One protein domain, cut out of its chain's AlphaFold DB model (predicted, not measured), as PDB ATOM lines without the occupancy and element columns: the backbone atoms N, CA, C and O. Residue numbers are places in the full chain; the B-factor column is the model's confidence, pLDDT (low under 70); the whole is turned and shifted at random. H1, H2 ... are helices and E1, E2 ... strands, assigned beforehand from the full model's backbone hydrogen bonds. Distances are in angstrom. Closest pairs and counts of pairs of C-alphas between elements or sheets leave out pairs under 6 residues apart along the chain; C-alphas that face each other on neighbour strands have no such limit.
ATOM      1  N   ALA A 283     221.041 146.855 238.418       74.06
ATOM      2  CA  ALA A 283     221.289 147.228 237.040       74.06
ATOM      3  C   ALA A 283     220.210 148.220 236.619       74.06
ATOM      4  O   ALA A 283     219.033 148.033 236.918       74.06
ATOM      5  N   THR A 284     220.623 149.292 235.956       76.81
ATOM      6  CA  THR A 284     219.728 150.322 235.430       76.81
ATOM      7  C   THR A 284     220.112 150.628 233.984       76.81
ATOM      8  O   THR A 284     221.280 150.455 233.615       76.81
ATOM      9  N   PRO A 285     219.154 151.035 233.130       77.31
ATOM     10  CA  PRO A 285     219.487 151.563 231.815       77.31
ATOM     11  C   PRO A 285     220.510 152.695 231.952       77.31
ATOM     12  O   PRO A 285     220.392 153.552 232.827       77.31
ATOM     13  N   GLY A 286     221.542 152.667 231.121       73.81
ATOM     14  CA  GLY A 286     222.554 153.706 231.062       73.81
ATOM     15  C   GLY A 286     222.022 155.006 230.466       73.81
ATOM     16  O   GLY A 286     220.900 155.062 229.956       73.81
ATOM     17  N   PRO A 287     222.830 156.075 230.532       70.69
ATOM     18  CA  PRO A 287     222.405 157.419 230.159       70.69
ATOM     19  C   PRO A 287     222.052 157.564 228.673       70.69
ATOM     20  O   PRO A 287     221.348 158.505 228.318       70.69
ATOM     21  N   ASN A 288     222.518 156.653 227.808       72.19
ATOM     22  CA  ASN A 288     222.229 156.667 226.373       72.19
ATOM     23  C   ASN A 288     221.172 155.620 225.981       72.19
ATOM     24  O   ASN A 288     220.819 155.499 224.805       72.19
ATOM     25  N   SER A 289     220.655 154.852 226.944       69.19
ATOM     26  CA  SER A 289     219.640 153.844 226.694       69.19
ATOM     27  C   SER A 289     218.268 154.505 226.610       69.19
ATOM     28  O   SER A 289     217.630 154.831 227.607       69.19
ATOM     29  N   HIS A 290     217.784 154.677 225.384       60.41
ATOM     30  CA  HIS A 290     216.418 155.132 225.114       60.41
ATOM     31  C   HIS A 290     215.375 154.008 225.234       60.41
ATOM     32  O   HIS A 290     214.199 154.214 224.931       60.41
ATOM     33  N   SER A 291     215.796 152.799 225.618       57.12
ATOM     34  CA  SER A 291     214.956 151.610 225.555       57.12
ATOM     35  C   SER A 291     214.319 151.292 226.904       57.12
ATOM     36  O   SER A 291     215.006 151.041 227.888       57.12
ATOM     37  N   VAL A 292     212.987 151.208 226.920       57.66
ATOM     38  CA  VAL A 292     212.181 150.708 228.055       57.66
ATOM     39  C   VAL A 292     212.233 149.176 228.163       57.66
ATOM     40  O   VAL A 292     211.527 148.565 228.962       57.66
ATOM     41  N   THR A 293     213.017 148.521 227.306       59.34
ATOM     42  CA  THR A 293     213.122 147.067 227.294       59.34
ATOM     43  C   THR A 293     213.775 146.567 228.582       59.34
ATOM     44  O   THR A 293     214.770 147.160 229.008       59.34
ATOM     45  N   PRO A 294     213.282 145.465 229.179       65.12
ATOM     46  CA  PRO A 294     213.896 144.889 230.367       65.12
ATOM     47  C   PRO A 294     215.400 144.668 230.181       65.12
ATOM     48  O   PRO A 294     215.859 144.361 229.079       65.12
ATOM     49  N   LEU A 295     216.172 144.819 231.254       69.19
ATOM     50  CA  LEU A 295     217.613 144.551 231.242       69.19
ATOM     51  C   LEU A 295     217.868 143.142 230.730       69.19
ATOM     52  O   LEU A 295     217.172 142.222 231.148       69.19
ATOM     53  N   TRP A 296     218.850 142.974 229.843       72.62
ATOM     54  CA  TRP A 296     219.127 141.672 229.229       72.62
ATOM     55  C   TRP A 296     217.874 141.064 228.583       72.62
ATOM     56  O   TRP A 296     217.530 139.896 228.760       72.62
ATOM     57  N   SER A 297     217.150 141.898 227.847       64.25
ATOM     58  CA  SER A 297     216.209 141.456 226.827       64.25
ATOM     59  C   SER A 297     216.916 141.482 225.474       64.25
ATOM     60  O   SER A 297     217.905 142.188 225.294       64.25
ATOM     61  N   ASN A 298     216.423 140.705 224.510       77.06
ATOM     62  CA  ASN A 298     217.062 140.504 223.200       77.06
ATOM     63  C   ASN A 298     218.288 139.579 223.217       77.06
ATOM     64  O   ASN A 298     219.268 139.814 222.500       77.06
ATOM     65  N   CYS A 299     218.214 138.481 223.966       80.38
ATOM     66  CA  CYS A 299     219.125 137.374 223.722       80.38
ATOM     67  C   CYS A 299     218.903 136.723 222.360       80.38
ATOM     68  O   CYS A 299     217.831 136.830 221.751       80.38
ATOM     69  N   ASP A 300     219.952 136.064 221.880       78.75
ATOM     70  CA  ASP A 300     219.886 135.261 220.676       78.75
ATOM     71  C   ASP A 300     218.875 134.116 220.874       78.75
ATOM     72  O   ASP A 300     219.017 133.339 221.828       78.75
ATOM     73  N   PRO A 301     217.835 134.007 220.021       69.12
ATOM     74  CA  PRO A 301     216.847 132.936 220.119       69.12
ATOM     75  C   PRO A 301     217.408 131.576 219.697       69.12
ATOM     76  O   PRO A 301     216.711 130.574 219.833       69.12
ATOM     77  N   VAL A 302     218.630 131.522 219.151       66.12
ATOM     78  CA  VAL A 302     219.303 130.268 218.812       66.12
ATOM     79  C   VAL A 302     219.666 129.533 220.105       66.12
ATOM     80  O   VAL A 302     220.767 129.628 220.642       66.12
ATOM     81  N   THR A 303     218.704 128.771 220.616       63.88
ATOM     82  CA  THR A 303     218.880 127.846 221.732       63.88
ATOM     83  C   THR A 303     219.461 126.544 221.195       63.88
ATOM     84  O   THR A 303     218.757 125.546 221.049       63.88
ATOM     85  N   VAL A 304     220.743 126.550 220.828       67.62
ATOM     86  CA  VAL A 304     221.444 125.279 220.629       67.62
ATOM     87  C   VAL A 304     221.927 124.832 221.994       67.62
ATOM     88  O   VAL A 304     222.840 125.430 222.564       67.62
ATOM     89  N   SER A 305     221.254 123.823 222.536       70.38
ATOM     90  CA  SER A 305     221.676 123.179 223.773       70.38
ATOM     91  C   SER A 305     223.048 122.540 223.580       70.38
ATOM     92  O   SER A 305     223.314 121.938 222.536       70.38
ATOM     93  N   SER A 306     223.896 122.655 224.602       76.88
ATOM     94  CA  SER A 306     225.063 121.797 224.803       76.88
ATOM     95  C   SER A 306     224.648 120.348 224.563       76.88
ATOM     96  O   SER A 306     223.622 119.893 225.079       76.88
ATOM     97  N   ARG A 307     225.416 119.644 223.731       77.50
ATOM     98  CA  ARG A 307     225.118 118.250 223.385       77.50
ATOM     99  C   ARG A 307     225.441 117.312 224.535       77.50
ATOM    100  O   ARG A 307     224.796 116.278 224.659       77.50
ATOM    101  N   THR A 308     226.414 117.671 225.367       75.56
ATOM    102  CA  THR A 308     226.801 116.884 226.540       75.56
ATOM    103  C   THR A 308     225.986 117.245 227.776       75.56
ATOM    104  O   THR A 308     226.069 116.549 228.779       75.56
ATOM    105  N   GLY A 309     225.208 118.334 227.732       72.81
ATOM    106  CA  GLY A 309     224.426 118.820 228.868       72.81
ATOM    107  C   GLY A 309     225.278 119.254 230.062       72.81
ATOM    108  O   GLY A 309     224.729 119.483 231.136       72.81
ATOM    109  N   THR A 310     226.596 119.390 229.883       64.50
ATOM    110  CA  THR A 310     227.567 119.559 230.978       64.50
ATOM    111  C   THR A 310     227.434 120.893 231.693       64.50
ATOM    112  O   THR A 310     227.945 121.041 232.798       64.50
ATOM    113  N   LYS A 311     226.747 121.882 231.103       68.25
ATOM    114  CA  LYS A 311     226.523 123.168 231.765       68.25
ATOM    115  C   LYS A 311     225.099 123.669 231.607       68.25
ATOM    116  O   LYS A 311     224.682 124.100 230.531       68.25
ATOM    117  N   ARG A 312     224.373 123.685 232.725       67.94
ATOM    118  CA  ARG A 312     223.112 124.411 232.880       67.94
ATOM    119  C   ARG A 312     223.405 125.733 233.574       67.94
ATOM    120  O   ARG A 312     224.067 125.768 234.603       67.94
ATOM    121  N   TYR A 313     222.934 126.827 232.989       68.56
ATOM    122  CA  TYR A 313     222.982 128.125 233.651       68.56
ATOM    123  C   TYR A 313     221.698 128.302 234.452       68.56
ATOM    124  O   TYR A 313     220.623 128.058 233.895       68.56
ATOM    125  N   PRO A 314     221.773 128.721 235.724       70.56
ATOM    126  CA  PRO A 314     220.572 129.016 236.484       70.56
ATOM    127  C   PRO A 314     219.814 130.170 235.826       70.56
ATOM    128  O   PRO A 314     220.409 131.060 235.203       70.56
ATOM    129  N   THR A 315     218.489 130.155 235.971       68.94
ATOM    130  CA  THR A 315     217.643 131.268 235.545       68.94
ATOM    131  C   THR A 315     218.044 132.506 236.350       68.94
ATOM    132  O   THR A 315     217.970 132.482 237.581       68.94
ATOM    133  N   PRO A 316     218.515 133.576 235.701       66.38
ATOM    134  CA  PRO A 316     218.972 134.757 236.409       66.38
ATOM    135  C   PRO A 316     217.795 135.495 237.048       66.38
ATOM    136  O   PRO A 316     216.685 135.512 236.524       66.38
ATOM    137  N   GLN A 317     218.069 136.169 238.162       67.38
ATOM    138  CA  GLN A 317     217.093 136.981 238.895       67.38
ATOM    139  C   GLN A 317     216.976 138.418 238.342       67.38
ATOM    140  O   GLN A 317     216.740 139.360 239.096       67.38
ATOM    141  N   TRP A 318     217.202 138.629 237.041       73.31
ATOM    142  CA  TRP A 318     217.019 139.934 236.391       73.31
ATOM    143  C   TRP A 318     215.705 139.974 235.590       73.31
ATOM    144  O   TRP A 318     215.217 138.924 235.182       73.31
ATOM    145  N   PRO A 319     215.122 141.159 235.321       65.88
ATOM    146  CA  PRO A 319     213.816 141.281 234.653       65.88
ATOM    147  C   PRO A 319     213.791 140.892 233.156       65.88
ATOM    148  O   PRO A 319     212.747 140.997 232.514       65.88
ATOM    149  N   GLY A 320     214.920 140.477 232.577       77.19
ATOM    150  CA  GLY A 320     215.046 140.029 231.185       77.19
ATOM    151  C   GLY A 320     214.724 138.557 230.932       77.19
ATOM    152  O   GLY A 320     214.561 137.763 231.852       77.19
ATOM    153  N   ASN A 321     214.684 138.181 229.650       79.31
ATOM    154  CA  ASN A 321     214.460 136.800 229.200       79.31
ATOM    155  C   ASN A 321     215.753 136.045 228.846       79.31
ATOM    156  O   ASN A 321     215.698 134.896 228.410       79.31
ATOM    157  N   CYS A 322     216.906 136.696 228.978       85.38
ATOM    158  CA  CYS A 322     218.205 136.059 228.845       85.38
ATOM    159  C   CYS A 322     218.544 135.193 230.061       85.38
ATOM    160  O   CYS A 322     218.220 135.579 231.182       85.38
ATOM    161  N   VAL A 323     219.304 134.112 229.858       87.00
ATOM    162  CA  VAL A 323     219.992 133.374 230.936       87.00
ATOM    163  C   VAL A 323     221.452 133.812 231.091       87.00
ATOM    164  O   VAL A 323     221.961 134.573 230.261       87.00
ATOM    165  N   LEU A 324     222.141 133.363 232.147       88.19
ATOM    166  CA  LEU A 324     223.567 133.655 232.339       88.19
ATOM    167  C   LEU A 324     224.418 133.091 231.197       88.19
ATOM    168  O   LEU A 324     224.189 131.991 230.699       88.19
ATOM    169  N   GLY A 325     225.428 133.853 230.789       90.44
ATOM    170  CA  GLY A 325     226.392 133.469 229.768       90.44
ATOM    171  C   GLY A 325     225.801 133.231 228.376       90.44
ATOM    172  O   GLY A 325     226.502 132.653 227.541       90.44
ATOM    173  N   GLN A 326     224.550 133.633 228.125       91.06
ATOM    174  CA  GLN A 326     223.858 133.482 226.848       91.06
ATOM    175  C   GLN A 326     224.348 134.524 225.842       91.06
ATOM    176  O   GLN A 326     224.531 135.691 226.181       91.06
ATOM    177  N   LEU A 327     224.535 134.106 224.587       93.38
ATOM    178  CA  LEU A 327     224.863 135.019 223.494       93.38
ATOM    179  C   LEU A 327     223.733 136.044 223.302       93.38
ATOM    180  O   LEU A 327     222.553 135.683 223.267       93.38
ATOM    181  N   PHE A 415     248.369 135.675 240.536       77.81
ATOM    182  CA  PHE A 415     247.337 136.678 240.765       77.81
ATOM    183  C   PHE A 415     247.842 137.768 241.718       77.81
ATOM    184  O   PHE A 415     248.359 137.483 242.795       77.81
ATOM    185  N   ASP A 416     247.680 139.031 241.319       81.25
ATOM    186  CA  ASP A 416     248.003 140.190 242.157       81.25
ATOM    187  C   ASP A 416     246.903 141.252 242.038       81.25
ATOM    188  O   ASP A 416     246.766 141.875 240.975       81.25
ATOM    189  N   PRO A 417     246.097 141.460 243.091       80.38
ATOM    190  CA  PRO A 417     245.070 142.488 243.098       80.38
ATOM    191  C   PRO A 417     245.611 143.854 243.542       80.38
ATOM    192  O   PRO A 417     244.879 144.838 243.464       80.38
ATOM    193  N   THR A 418     246.864 143.960 244.000       80.94
ATOM    194  CA  THR A 418     247.396 145.160 244.674       80.94
ATOM    195  C   THR A 418     247.256 146.418 243.819       80.94
ATOM    196  O   THR A 418     246.820 147.457 244.316       80.94
ATOM    197  N   ASP A 419     247.524 146.322 242.515       74.50
ATOM    198  CA  ASP A 419     247.370 147.430 241.562       74.50
ATOM    199  C   ASP A 419     245.924 147.946 241.448       74.50
ATOM    200  O   ASP A 419     245.695 149.113 241.134       74.50
ATOM    201  N   LEU A 420     244.942 147.075 241.680       79.06
ATOM    202  CA  LEU A 420     243.518 147.392 241.595       79.06
ATOM    203  C   LEU A 420     242.973 147.922 242.932       79.06
ATOM    204  O   LEU A 420     242.080 148.774 242.960       79.06
ATOM    205  N   LEU A 421     243.516 147.419 244.043       79.00
ATOM    206  CA  LEU A 421     243.082 147.758 245.398       79.00
ATOM    207  C   LEU A 421     243.762 149.021 245.949       79.00
ATOM    208  O   LEU A 421     243.182 149.709 246.790       79.00
ATOM    209  N   SER A 422     244.966 149.347 245.477       75.25
ATOM    210  CA  SER A 422     245.730 150.510 245.937       75.25
ATOM    211  C   SER A 422     245.337 151.816 245.218       75.25
ATOM    212  O   SER A 422     244.861 151.838 244.082       75.25
ATOM    213  N   GLY A 423     245.519 152.948 245.907       70.38
ATOM    214  CA  GLY A 423     245.331 154.298 245.361       70.38
ATOM    215  C   GLY A 423     244.052 155.037 245.805       70.38
ATOM    216  O   GLY A 423     243.166 154.473 246.451       70.38
ATOM    217  N   PRO A 424     243.934 156.340 245.476       64.56
ATOM    218  CA  PRO A 424     242.815 157.190 245.906       64.56
ATOM    219  C   PRO A 424     241.460 156.748 245.332       64.56
ATOM    220  O   PRO A 424     240.435 156.972 245.968       64.56
ATOM    221  N   HIS A 425     241.476 156.044 244.197       63.59
ATOM    222  CA  HIS A 425     240.311 155.443 243.536       63.59
ATOM    223  C   HIS A 425     240.396 153.904 243.524       63.59
ATOM    224  O   HIS A 425     240.067 153.271 242.522       63.59
ATOM    225  N   GLY A 426     240.954 153.297 244.578       66.62
ATOM    226  CA  GLY A 426     241.046 151.839 244.701       66.62
ATOM    227  C   GLY A 426     239.665 151.179 244.747       66.62
ATOM    228  O   GLY A 426     238.717 151.748 245.296       66.62
ATOM    229  N   LEU A 427     239.556 149.973 244.188       68.88
ATOM    230  CA  LEU A 427     238.301 149.218 244.082       68.88
ATOM    231  C   LEU A 427     237.502 149.090 245.397       68.88
ATOM    232  O   LEU A 427     236.290 149.281 245.342       68.88
ATOM    233  N   PRO A 428     238.127 148.863 246.577       64.75
ATOM    234  CA  PRO A 428     237.405 148.752 247.850       64.75
ATOM    235  C   PRO A 428     236.648 150.017 248.258       64.75
ATOM    236  O   PRO A 428     235.674 149.944 248.996       64.75
ATOM    237  N   LYS A 429     237.091 151.190 247.789       59.88
ATOM    238  CA  LYS A 429     236.394 152.461 248.035       59.88
ATOM    239  C   LYS A 429     235.218 152.674 247.085       59.88
ATOM    240  O   LYS A 429     234.346 153.483 247.372       59.88
ATOM    241  N   LEU A 430     235.237 151.999 245.938       56.97
ATOM    242  CA  LEU A 430     234.269 152.170 244.854       56.97
ATOM    243  C   LEU A 430     233.172 151.121 244.897       56.97
ATOM    244  O   LEU A 430     232.042 151.399 244.521       56.97
ATOM    245  N   LEU A 431     233.523 149.922 245.338       61.97
ATOM    246  CA  LEU A 431     232.631 148.797 245.434       61.97
ATOM    247  C   LEU A 431     232.761 148.305 246.864       61.97
ATOM    248  O   LEU A 431     233.736 147.639 247.210       61.97
ATOM    249  N   ALA A 432     231.771 148.631 247.691       56.56
ATOM    250  CA  ALA A 432     231.521 147.908 248.926       56.56
ATOM    251  C   ALA A 432     231.053 146.484 248.570       56.56
ATOM    252  O   ALA A 432     229.948 146.075 248.916       56.56
ATOM    253  N   PHE A 433     231.877 145.731 247.829       59.69
ATOM    254  CA  PHE A 433     231.825 144.280 247.893       59.69
ATOM    255  C   PHE A 433     231.863 143.992 249.378       59.69
ATOM    256  O   PHE A 433     232.774 144.476 250.052       59.69
ATOM    257  N   GLY A 434     230.831 143.322 249.891       57.53
ATOM    258  CA  GLY A 434     230.767 142.965 251.304       57.53
ATOM    259  C   GLY A 434     232.040 142.246 251.761       57.53
ATOM    260  O   GLY A 434     232.969 142.056 250.988       57.53
ATOM    261  N   ASN A 435     232.082 141.784 253.005       63.75
ATOM    262  CA  ASN A 435     233.275 141.223 253.671       63.75
ATOM    263  C   ASN A 435     233.967 140.000 252.995       63.75
ATOM    264  O   ASN A 435     234.765 139.318 253.628       63.75
ATOM    265  N   GLN A 436     233.659 139.684 251.739       70.81
ATOM    266  CA  GLN A 436     234.324 138.710 250.893       70.81
ATOM    267  C   GLN A 436     235.751 139.147 250.516       70.81
ATOM    268  O   GLN A 436     235.978 140.304 250.151       70.81
ATOM    269  N   PRO A 437     236.716 138.214 250.527       78.88
ATOM    270  CA  PRO A 437     238.077 138.489 250.096       78.88
ATOM    271  C   PRO A 437     238.152 138.760 248.585       78.88
ATOM    272  O   PRO A 437     237.438 138.162 247.771       78.88
ATOM    273  N   TRP A 438     239.077 139.638 248.197       80.62
ATOM    274  CA  TRP A 438     239.411 139.910 246.797       80.62
ATOM    275  C   TRP A 438     240.274 138.785 246.220       80.62
ATOM    276  O   TRP A 438     241.493 138.904 246.117       80.62
ATOM    277  N   THR A 439     239.629 137.680 245.860       83.12
ATOM    278  CA  THR A 439     240.253 136.560 245.145       83.12
ATOM    279  C   THR A 439     240.240 136.794 243.635       83.12
ATOM    280  O   THR A 439     239.463 137.607 243.123       83.12
ATOM    281  N   GLU A 440     241.062 136.042 242.899       81.62
ATOM    282  CA  GLU A 440     241.061 136.045 241.429       81.62
ATOM    283  C   GLU A 440     239.674 135.747 240.866       81.62
ATOM    284  O   GLU A 440     239.178 136.471 240.003       81.62
ATOM    285  N   ARG A 441     239.008 134.734 241.430       82.81
ATOM    286  CA  ARG A 441     237.651 134.337 241.055       82.81
ATOM    287  C   ARG A 441     236.660 135.489 241.230       82.81
ATOM    288  O   ARG A 441     235.869 135.756 240.328       82.81
ATOM    289  N   ASN A 442     236.715 136.202 242.356       83.00
ATOM    290  CA  ASN A 442     235.795 137.308 242.633       83.00
ATOM    291  C   ASN A 442     236.045 138.518 241.721       83.00
ATOM    292  O   ASN A 442     235.089 139.098 241.204       83.00
ATOM    293  N   LEU A 443     237.310 138.864 241.459       85.00
ATOM    294  CA  LEU A 443     237.645 139.933 240.515       85.00
ATOM    295  C   LEU A 443     237.310 139.565 239.067       85.00
ATOM    296  O   LEU A 443     236.824 140.418 238.329       85.00
ATOM    297  N   GLY A 444     237.494 138.304 238.674       86.69
ATOM    298  CA  GLY A 444     237.083 137.800 237.365       86.69
ATOM    299  C   GLY A 444     235.569 137.890 237.157       86.69
ATOM    300  O   GLY A 444     235.123 138.359 236.112       86.69
ATOM    301  N   ARG A 445     234.771 137.524 238.171       86.19
ATOM    302  CA  ARG A 445     233.303 137.674 238.151       86.19
ATOM    303  C   ARG A 445     232.874 139.134 238.036       86.19
ATOM    304  O   ARG A 445     232.023 139.462 237.214       86.19
ATOM    305  N   LEU A 446     233.492 140.019 238.819       85.12
ATOM    306  CA  LEU A 446     233.236 141.455 238.734       85.12
ATOM    307  C   LEU A 446     233.591 142.009 237.350       85.12
ATOM    308  O   LEU A 446     232.799 142.741 236.761       85.12
ATOM    309  N   PHE A 447     234.766 141.658 236.828       89.25
ATOM    310  CA  PHE A 447     235.186 142.044 235.487       89.25
ATOM    311  C   PHE A 447     234.159 141.598 234.444       89.25
ATOM    312  O   PHE A 447     233.726 142.421 233.642       89.25
ATOM    313  N   ASP A 448     233.719 140.339 234.491       90.81
ATOM    314  CA  ASP A 448     232.721 139.806 233.566       90.81
ATOM    315  C   ASP A 448     231.402 140.590 233.616       90.81
ATOM    316  O   ASP A 448     230.873 140.988 232.578       90.81
ATOM    317  N   MET A 449     230.901 140.885 234.818       88.06
ATOM    318  CA  MET A 449     229.685 141.681 235.004       88.06
ATOM    319  C   MET A 449     229.828 143.107 234.455       88.06
ATOM    320  O   MET A 449     228.957 143.575 233.725       88.06
ATOM    321  N   VAL A 450     230.910 143.812 234.790       87.44
ATOM    322  CA  VAL A 450     231.094 145.218 234.385       87.44
ATOM    323  C   VAL A 450     231.364 145.324 232.885       87.44
ATOM    324  O   VAL A 450     230.809 146.200 232.220       87.44
ATOM    325  N   ALA A 451     232.184 144.427 232.335       90.38
ATOM    326  CA  ALA A 451     232.543 144.443 230.924       90.38
ATOM    327  C   ALA A 451     231.342 144.109 230.026       90.38
ATOM    328  O   ALA A 451     231.123 144.792 229.029       90.38
ATOM    329  N   THR A 452     230.518 143.126 230.410       91.31
ATOM    330  CA  THR A 452     229.259 142.830 229.704       91.31
ATOM    331  C   THR A 452     228.280 143.999 229.812       91.31
ATOM    332  O   THR A 452     227.774 144.457 228.794       91.31
ATOM    333  N   ALA A 453     228.038 144.541 231.012       88.44
ATOM    334  CA  ALA A 453     227.107 145.658 231.208       88.44
ATOM    335  C   ALA A 453     227.475 146.883 230.353       88.44
ATOM    336  O   ALA A 453     226.601 147.509 229.750       88.44
ATOM    337  N   ARG A 454     228.776 147.179 230.215       88.56
ATOM    338  CA  ARG A 454     229.263 148.282 229.376       88.56
ATOM    339  C   ARG A 454     228.799 148.177 227.926       88.56
ATOM    340  O   ARG A 454     228.444 149.204 227.345       88.56
ATOM    341  N   CYS A 455     228.820 146.976 227.355       91.00
ATOM    342  CA  CYS A 455     228.486 146.746 225.948       91.00
ATOM    343  C   CYS A 455     226.992 146.892 225.645       91.00
ATOM    344  O   CYS A 455     226.614 147.026 224.484       91.00
ATOM    345  N   HIS A 456     226.158 146.938 226.686       88.50
ATOM    346  CA  HIS A 456     224.707 147.113 226.592       88.50
ATOM    347  C   HIS A 456     224.234 148.466 227.116       88.50
ATOM    348  O   HIS A 456     223.037 148.648 227.318       88.50
ATOM    349  N   ASP A 457     225.163 149.399 227.358       87.44
ATOM    350  CA  ASP A 457     224.879 150.673 228.028       87.44
ATOM    351  C   ASP A 457     224.064 150.445 229.314       87.44
ATOM    352  O   ASP A 457     223.047 151.084 229.546       87.44
ATOM    353  N   ILE A 458     224.470 149.469 230.132       86.00
ATOM    354  CA  ILE A 458     223.864 149.180 231.434       86.00
ATOM    355  C   ILE A 458     224.752 149.789 232.515       86.00
ATOM    356  O   ILE A 458     225.951 149.512 232.586       86.00
ATOM    357  N   SER A 459     224.147 150.588 233.390       84.88
ATOM    358  CA  SER A 459     224.811 151.094 234.588       84.88
ATOM    359  C   SER A 459     224.627 150.102 235.729       84.88
ATOM    360  O   SER A 459     223.503 149.755 236.096       84.88
ATOM    361  N   LEU A 460     225.740 149.636 236.294       84.12
ATOM    362  CA  LEU A 460     225.743 148.831 237.514       84.12
ATOM    363  C   LEU A 460     225.895 149.773 238.703       84.12
ATOM    364  O   LEU A 460     226.907 150.459 238.804       84.12
ATOM    365  N   CYS A 461     224.904 149.822 239.585       80.25
ATOM    366  CA  CYS A 461     224.865 150.748 240.710       80.25
ATOM    367  C   CYS A 461     224.718 149.994 242.025       80.25
ATOM    368  O   CYS A 461     223.957 149.029 242.121       80.25
ATOM    369  N   LEU A 462     225.475 150.419 243.034       74.81
ATOM    370  CA  LEU A 462     225.357 149.869 244.382       74.81
ATOM    371  C   LEU A 462     223.980 150.206 244.981       74.81
ATOM    372  O   LEU A 462     223.379 151.215 244.602       74.81
ATOM    373  N   PRO A 463     223.464 149.380 245.907       68.19
ATOM    374  CA  PRO A 463     222.182 149.645 246.544       68.19
ATOM    375  C   PRO A 463     222.256 150.908 247.417       68.19
ATOM    376  O   PRO A 463     223.295 151.231 247.994       68.19
ATOM    377  N   GLU A 464     221.123 151.597 247.544       62.12
ATOM    378  CA  GLU A 464     220.954 152.858 248.288       62.12
ATOM    379  C   GLU A 464     221.205 152.728 249.806       62.12
ATOM    380  O   GLU A 464     221.396 153.721 250.498       62.12
ATOM    381  N   SER A 465     221.265 151.505 250.348       56.50
ATOM    382  CA  SER A 465     221.453 151.248 251.784       56.50
ATOM    383  C   SER A 465     222.873 151.489 252.315       56.50
ATOM    384  O   SER A 465     223.116 151.311 253.511       56.50
ATOM    385  N   LEU A 466     223.820 151.908 251.471       57.59
ATOM    386  CA  LEU A 466     225.100 152.432 251.943       57.59
ATOM    387  C   LEU A 466     224.898 153.885 252.414       57.59
ATOM    388  O   LEU A 466     224.271 154.656 251.696       57.59
ATOM    389  N   PRO A 467     225.414 154.290 253.592       50.00
ATOM    390  CA  PRO A 467     225.111 155.568 254.247       50.00
ATOM    391  C   PRO A 467     225.798 156.765 253.563       50.00
ATOM    392  O   PRO A 467     226.605 157.472 254.162       50.00
ATOM    393  N   VAL A 468     225.494 156.992 252.287       47.88
ATOM    394  CA  VAL A 468     226.072 158.044 251.447       47.88
ATOM    395  C   VAL A 468     224.955 158.924 250.880       47.88
ATOM    396  O   VAL A 468     224.878 159.152 249.684       47.88
ATOM    397  N   GLY A 469     224.084 159.438 251.754       44.12
ATOM    398  CA  GLY A 469     223.030 160.386 251.378       44.12
ATOM    399  C   GLY A 469     221.887 159.768 250.562       44.12
ATOM    400  O   GLY A 469     222.047 158.775 249.869       44.12
ATOM    401  N   HIS A 470     220.695 160.346 250.683       40.38
ATOM    402  CA  HIS A 470     219.484 159.870 250.014       40.38
ATOM    403  C   HIS A 470     219.580 160.067 248.492       40.38
ATOM    404  O   HIS A 470     219.417 161.181 247.993       40.38
ATOM    405  N   GLY A 471     219.881 158.992 247.767       52.50
ATOM    406  CA  GLY A 471     219.983 158.937 246.314       52.50
ATOM    407  C   GLY A 471     220.477 157.560 245.850       52.50
ATOM    408  O   GLY A 471     221.061 156.824 246.648       52.50
ATOM    409  N   PRO A 472     220.271 157.187 244.572       56.75
ATOM    410  CA  PRO A 472     220.792 155.932 244.036       56.75
ATOM    411  C   PRO A 472     222.295 155.829 244.322       56.75
ATOM    412  O   PRO A 472     223.040 156.786 244.091       56.75
ATOM    413  N   GLY A 473     222.730 154.681 244.853       62.44
ATOM    414  CA  GLY A 473     224.132 154.451 245.190       62.44
ATOM    415  C   GLY A 473     225.047 154.672 243.977       62.44
ATOM    416  O   GLY A 473     224.599 154.583 242.828       62.44
ATOM    417  N   PRO A 474     226.341 154.972 244.194       75.19
ATOM    418  CA  PRO A 474     227.238 155.317 243.101       75.19
ATOM    419  C   PRO A 474     227.321 154.168 242.089       75.19
ATOM    420  O   PRO A 474     227.555 153.008 242.443       75.19
ATOM    421  N   CYS A 475     227.122 154.503 240.816       79.94
ATOM    422  CA  CYS A 475     227.300 153.564 239.719       79.94
ATOM    423  C   CYS A 475     228.784 153.350 239.417       79.94
ATOM    424  O   CYS A 475     229.621 154.232 239.633       79.94
ATOM    425  N   VAL A 476     229.115 152.172 238.891       81.56
ATOM    426  CA  VAL A 476     230.459 151.848 238.416       81.56
ATOM    427  C   VAL A 476     230.846 152.863 237.341       81.56
ATOM    428  O   VAL A 476     230.297 152.862 236.241       81.56
ATOM    429  N   SER A 477     231.781 153.758 237.666       80.12
ATOM    430  CA  SER A 477     232.224 154.778 236.713       80.12
ATOM    431  C   SER A 477     233.079 154.159 235.594       80.12
ATOM    432  O   SER A 477     233.741 153.140 235.826       80.12
ATOM    433  N   PRO A 478     233.154 154.787 234.405       80.31
ATOM    434  CA  PRO A 478     234.026 154.329 233.318       80.31
ATOM    435  C   PRO A 478     235.488 154.119 233.746       80.31
ATOM    436  O   PRO A 478     236.115 153.148 233.342       80.31
ATOM    437  N   VAL A 479     235.994 154.952 234.662       80.88
ATOM    438  CA  VAL A 479     237.359 154.838 235.210       80.88
ATOM    439  C   VAL A 479     237.576 153.510 235.945       80.88
ATOM    440  O   VAL A 479     238.674 152.952 235.910       80.88
ATOM    441  N   VAL A 480     236.549 152.990 236.623       79.38
ATOM    442  CA  VAL A 480     236.628 151.688 237.305       79.38
ATOM    443  C   VAL A 480     236.730 150.561 236.288       79.38
ATOM    444  O   VAL A 480     237.561 149.669 236.450       79.38
ATOM    445  N   LEU A 481     235.924 150.620 235.227       81.94
ATOM    446  CA  LEU A 481     235.985 149.649 234.142       81.94
ATOM    447  C   LEU A 481     237.355 149.668 233.454       81.94
ATOM    448  O   LEU A 481     237.932 148.603 233.255       81.94
ATOM    449  N   ASP A 482     237.909 150.842 233.150       83.88
ATOM    450  CA  ASP A 482     239.231 150.952 232.519       83.88
ATOM    451  C   ASP A 482     240.319 150.304 233.386       83.88
ATOM    452  O   ASP A 482     241.176 149.569 232.893       83.88
ATOM    453  N   ARG A 483     240.259 150.501 234.708       84.06
ATOM    454  CA  ARG A 483     241.174 149.847 235.656       84.06
ATOM    455  C   ARG A 483     240.980 148.336 235.707       84.06
ATOM    456  O   ARG A 483     241.973 147.611 235.741       84.06
ATOM    457  N   LEU A 484     239.733 147.864 235.695       85.69
ATOM    458  CA  LEU A 484     239.419 146.436 235.627       85.69
ATOM    459  C   LEU A 484     239.938 145.814 234.327       85.69
ATOM    460  O   LEU A 484     240.525 144.741 234.375       85.69
ATOM    461  N   LEU A 485     239.798 146.497 233.190       85.81
ATOM    462  CA  LEU A 485     240.330 146.056 231.898       85.81
ATOM    463  C   LEU A 485     241.858 145.991 231.902       85.81
ATOM    464  O   LEU A 485     242.428 145.002 231.443       85.81
ATOM    465  N   VAL A 486     242.532 147.002 232.460       86.50
ATOM    466  CA  VAL A 486     243.997 146.996 232.616       86.50
ATOM    467  C   VAL A 486     244.444 145.854 233.528       86.50
ATOM    468  O   VAL A 486     245.404 145.151 233.211       86.50
ATOM    469  N   TRP A 487     243.757 145.641 234.653       87.81
ATOM    470  CA  TRP A 487     244.035 144.521 235.552       87.81
ATOM    471  C   TRP A 487     243.818 143.171 234.852       87.81
ATOM    472  O   TRP A 487     244.707 142.323 234.891       87.81
ATOM    473  N   ALA A 488     242.697 142.996 234.150       87.38
ATOM    474  CA  ALA A 488     242.378 141.779 233.410       87.38
ATOM    475  C   ALA A 488     243.422 141.506 232.314       87.38
ATOM    476  O   ALA A 488     243.908 140.384 232.186       87.38
ATOM    477  N   GLY A 489     243.853 142.536 231.578       86.75
ATOM    478  CA  GLY A 489     244.944 142.440 230.604       86.75
ATOM    479  C   GLY A 489     246.277 142.014 231.230       86.75
ATOM    480  O   GLY A 489     246.993 141.179 230.674       86.75
ATOM    481  N   LYS A 490     246.594 142.502 232.437       85.62
ATOM    482  CA  LYS A 490     247.768 142.039 233.194       85.62
ATOM    483  C   LYS A 490     247.666 140.571 233.597       85.62
ATOM    484  O   LYS A 490     248.679 139.880 233.498       85.62
ATOM    485  N   GLN A 491     246.491 140.088 234.008       82.00
ATOM    486  CA  GLN A 491     246.293 138.655 234.271       82.00
ATOM    487  C   GLN A 491     246.493 137.840 232.992       82.00
ATOM    488  O   GLN A 491     247.212 136.845 232.989       82.00
ATOM    489  N   PHE A 492     245.969 138.332 231.871       82.19
ATOM    490  CA  PHE A 492     246.121 137.703 230.562       82.19
ATOM    491  C   PHE A 492     247.591 137.548 230.123       82.19
ATOM    492  O   PHE A 492     247.964 136.536 229.534       82.19
ATOM    493  N   MET A 493     248.472 138.493 230.478       81.38
ATOM    494  CA  MET A 493     249.921 138.368 230.229       81.38
ATOM    495  C   MET A 493     250.602 137.250 231.031       81.38
ATOM    496  O   MET A 493     251.735 136.875 230.714       81.38
ATOM    497  N   ARG A 494     249.954 136.752 232.085       85.50
ATOM    498  CA  ARG A 494     250.503 135.774 233.029       85.50
ATOM    499  C   ARG A 494     250.005 134.357 232.774       85.50
ATOM    500  O   ARG A 494     250.155 133.509 233.646       85.50
TER     501      ARG A 494
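What this domain is: This is residues 283 to 327 and 415 to 494 of the 588 residues of the protein "Histidine phosphatase superfamily" of Catenaria anguillulae PL171 (UniProt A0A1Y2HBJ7). With little regular structure, helices H3 and H4 cross, H1 packs on H4, and residues 304 to 311 stick out. The printed part has 125 residues, 46 in E1 H1 H2 H3 E2 H4, mostly helix; E1 and E2 pair antiparallel. Only just compact, close to loose, it spans 46 by 40 by 26 A; radius of gyration of the C-alphas 16.4 A.

Where its parts are: Find C-alpha 283 at (221.289, 147.228, 237.040); E1 is residues 283 to 285. Then H1 is 418 to 421, H2 427 to 430, H3 440 to 455, 22.6 A long, E2 458 to 461, H4 478 to 492, ending at C-alpha (246.121, 137.703, 230.562).

How they stand to each other: N 284 and O 459 are within hydrogen-bond range, 2.9 A. H3 touches H4 with residues 444 to 451 alone, opposite ways at a steep tilt of 51 degrees, closest C-alphas 447 and 484, 6.1 A. In H4 every O i to N i+4 pair is within range; in H3, 11 of 12.

The domain as a whole: Across the cut C-alphas 327 and 415 are 28.4 A apart; 43 printed residues have pLDDT under 70.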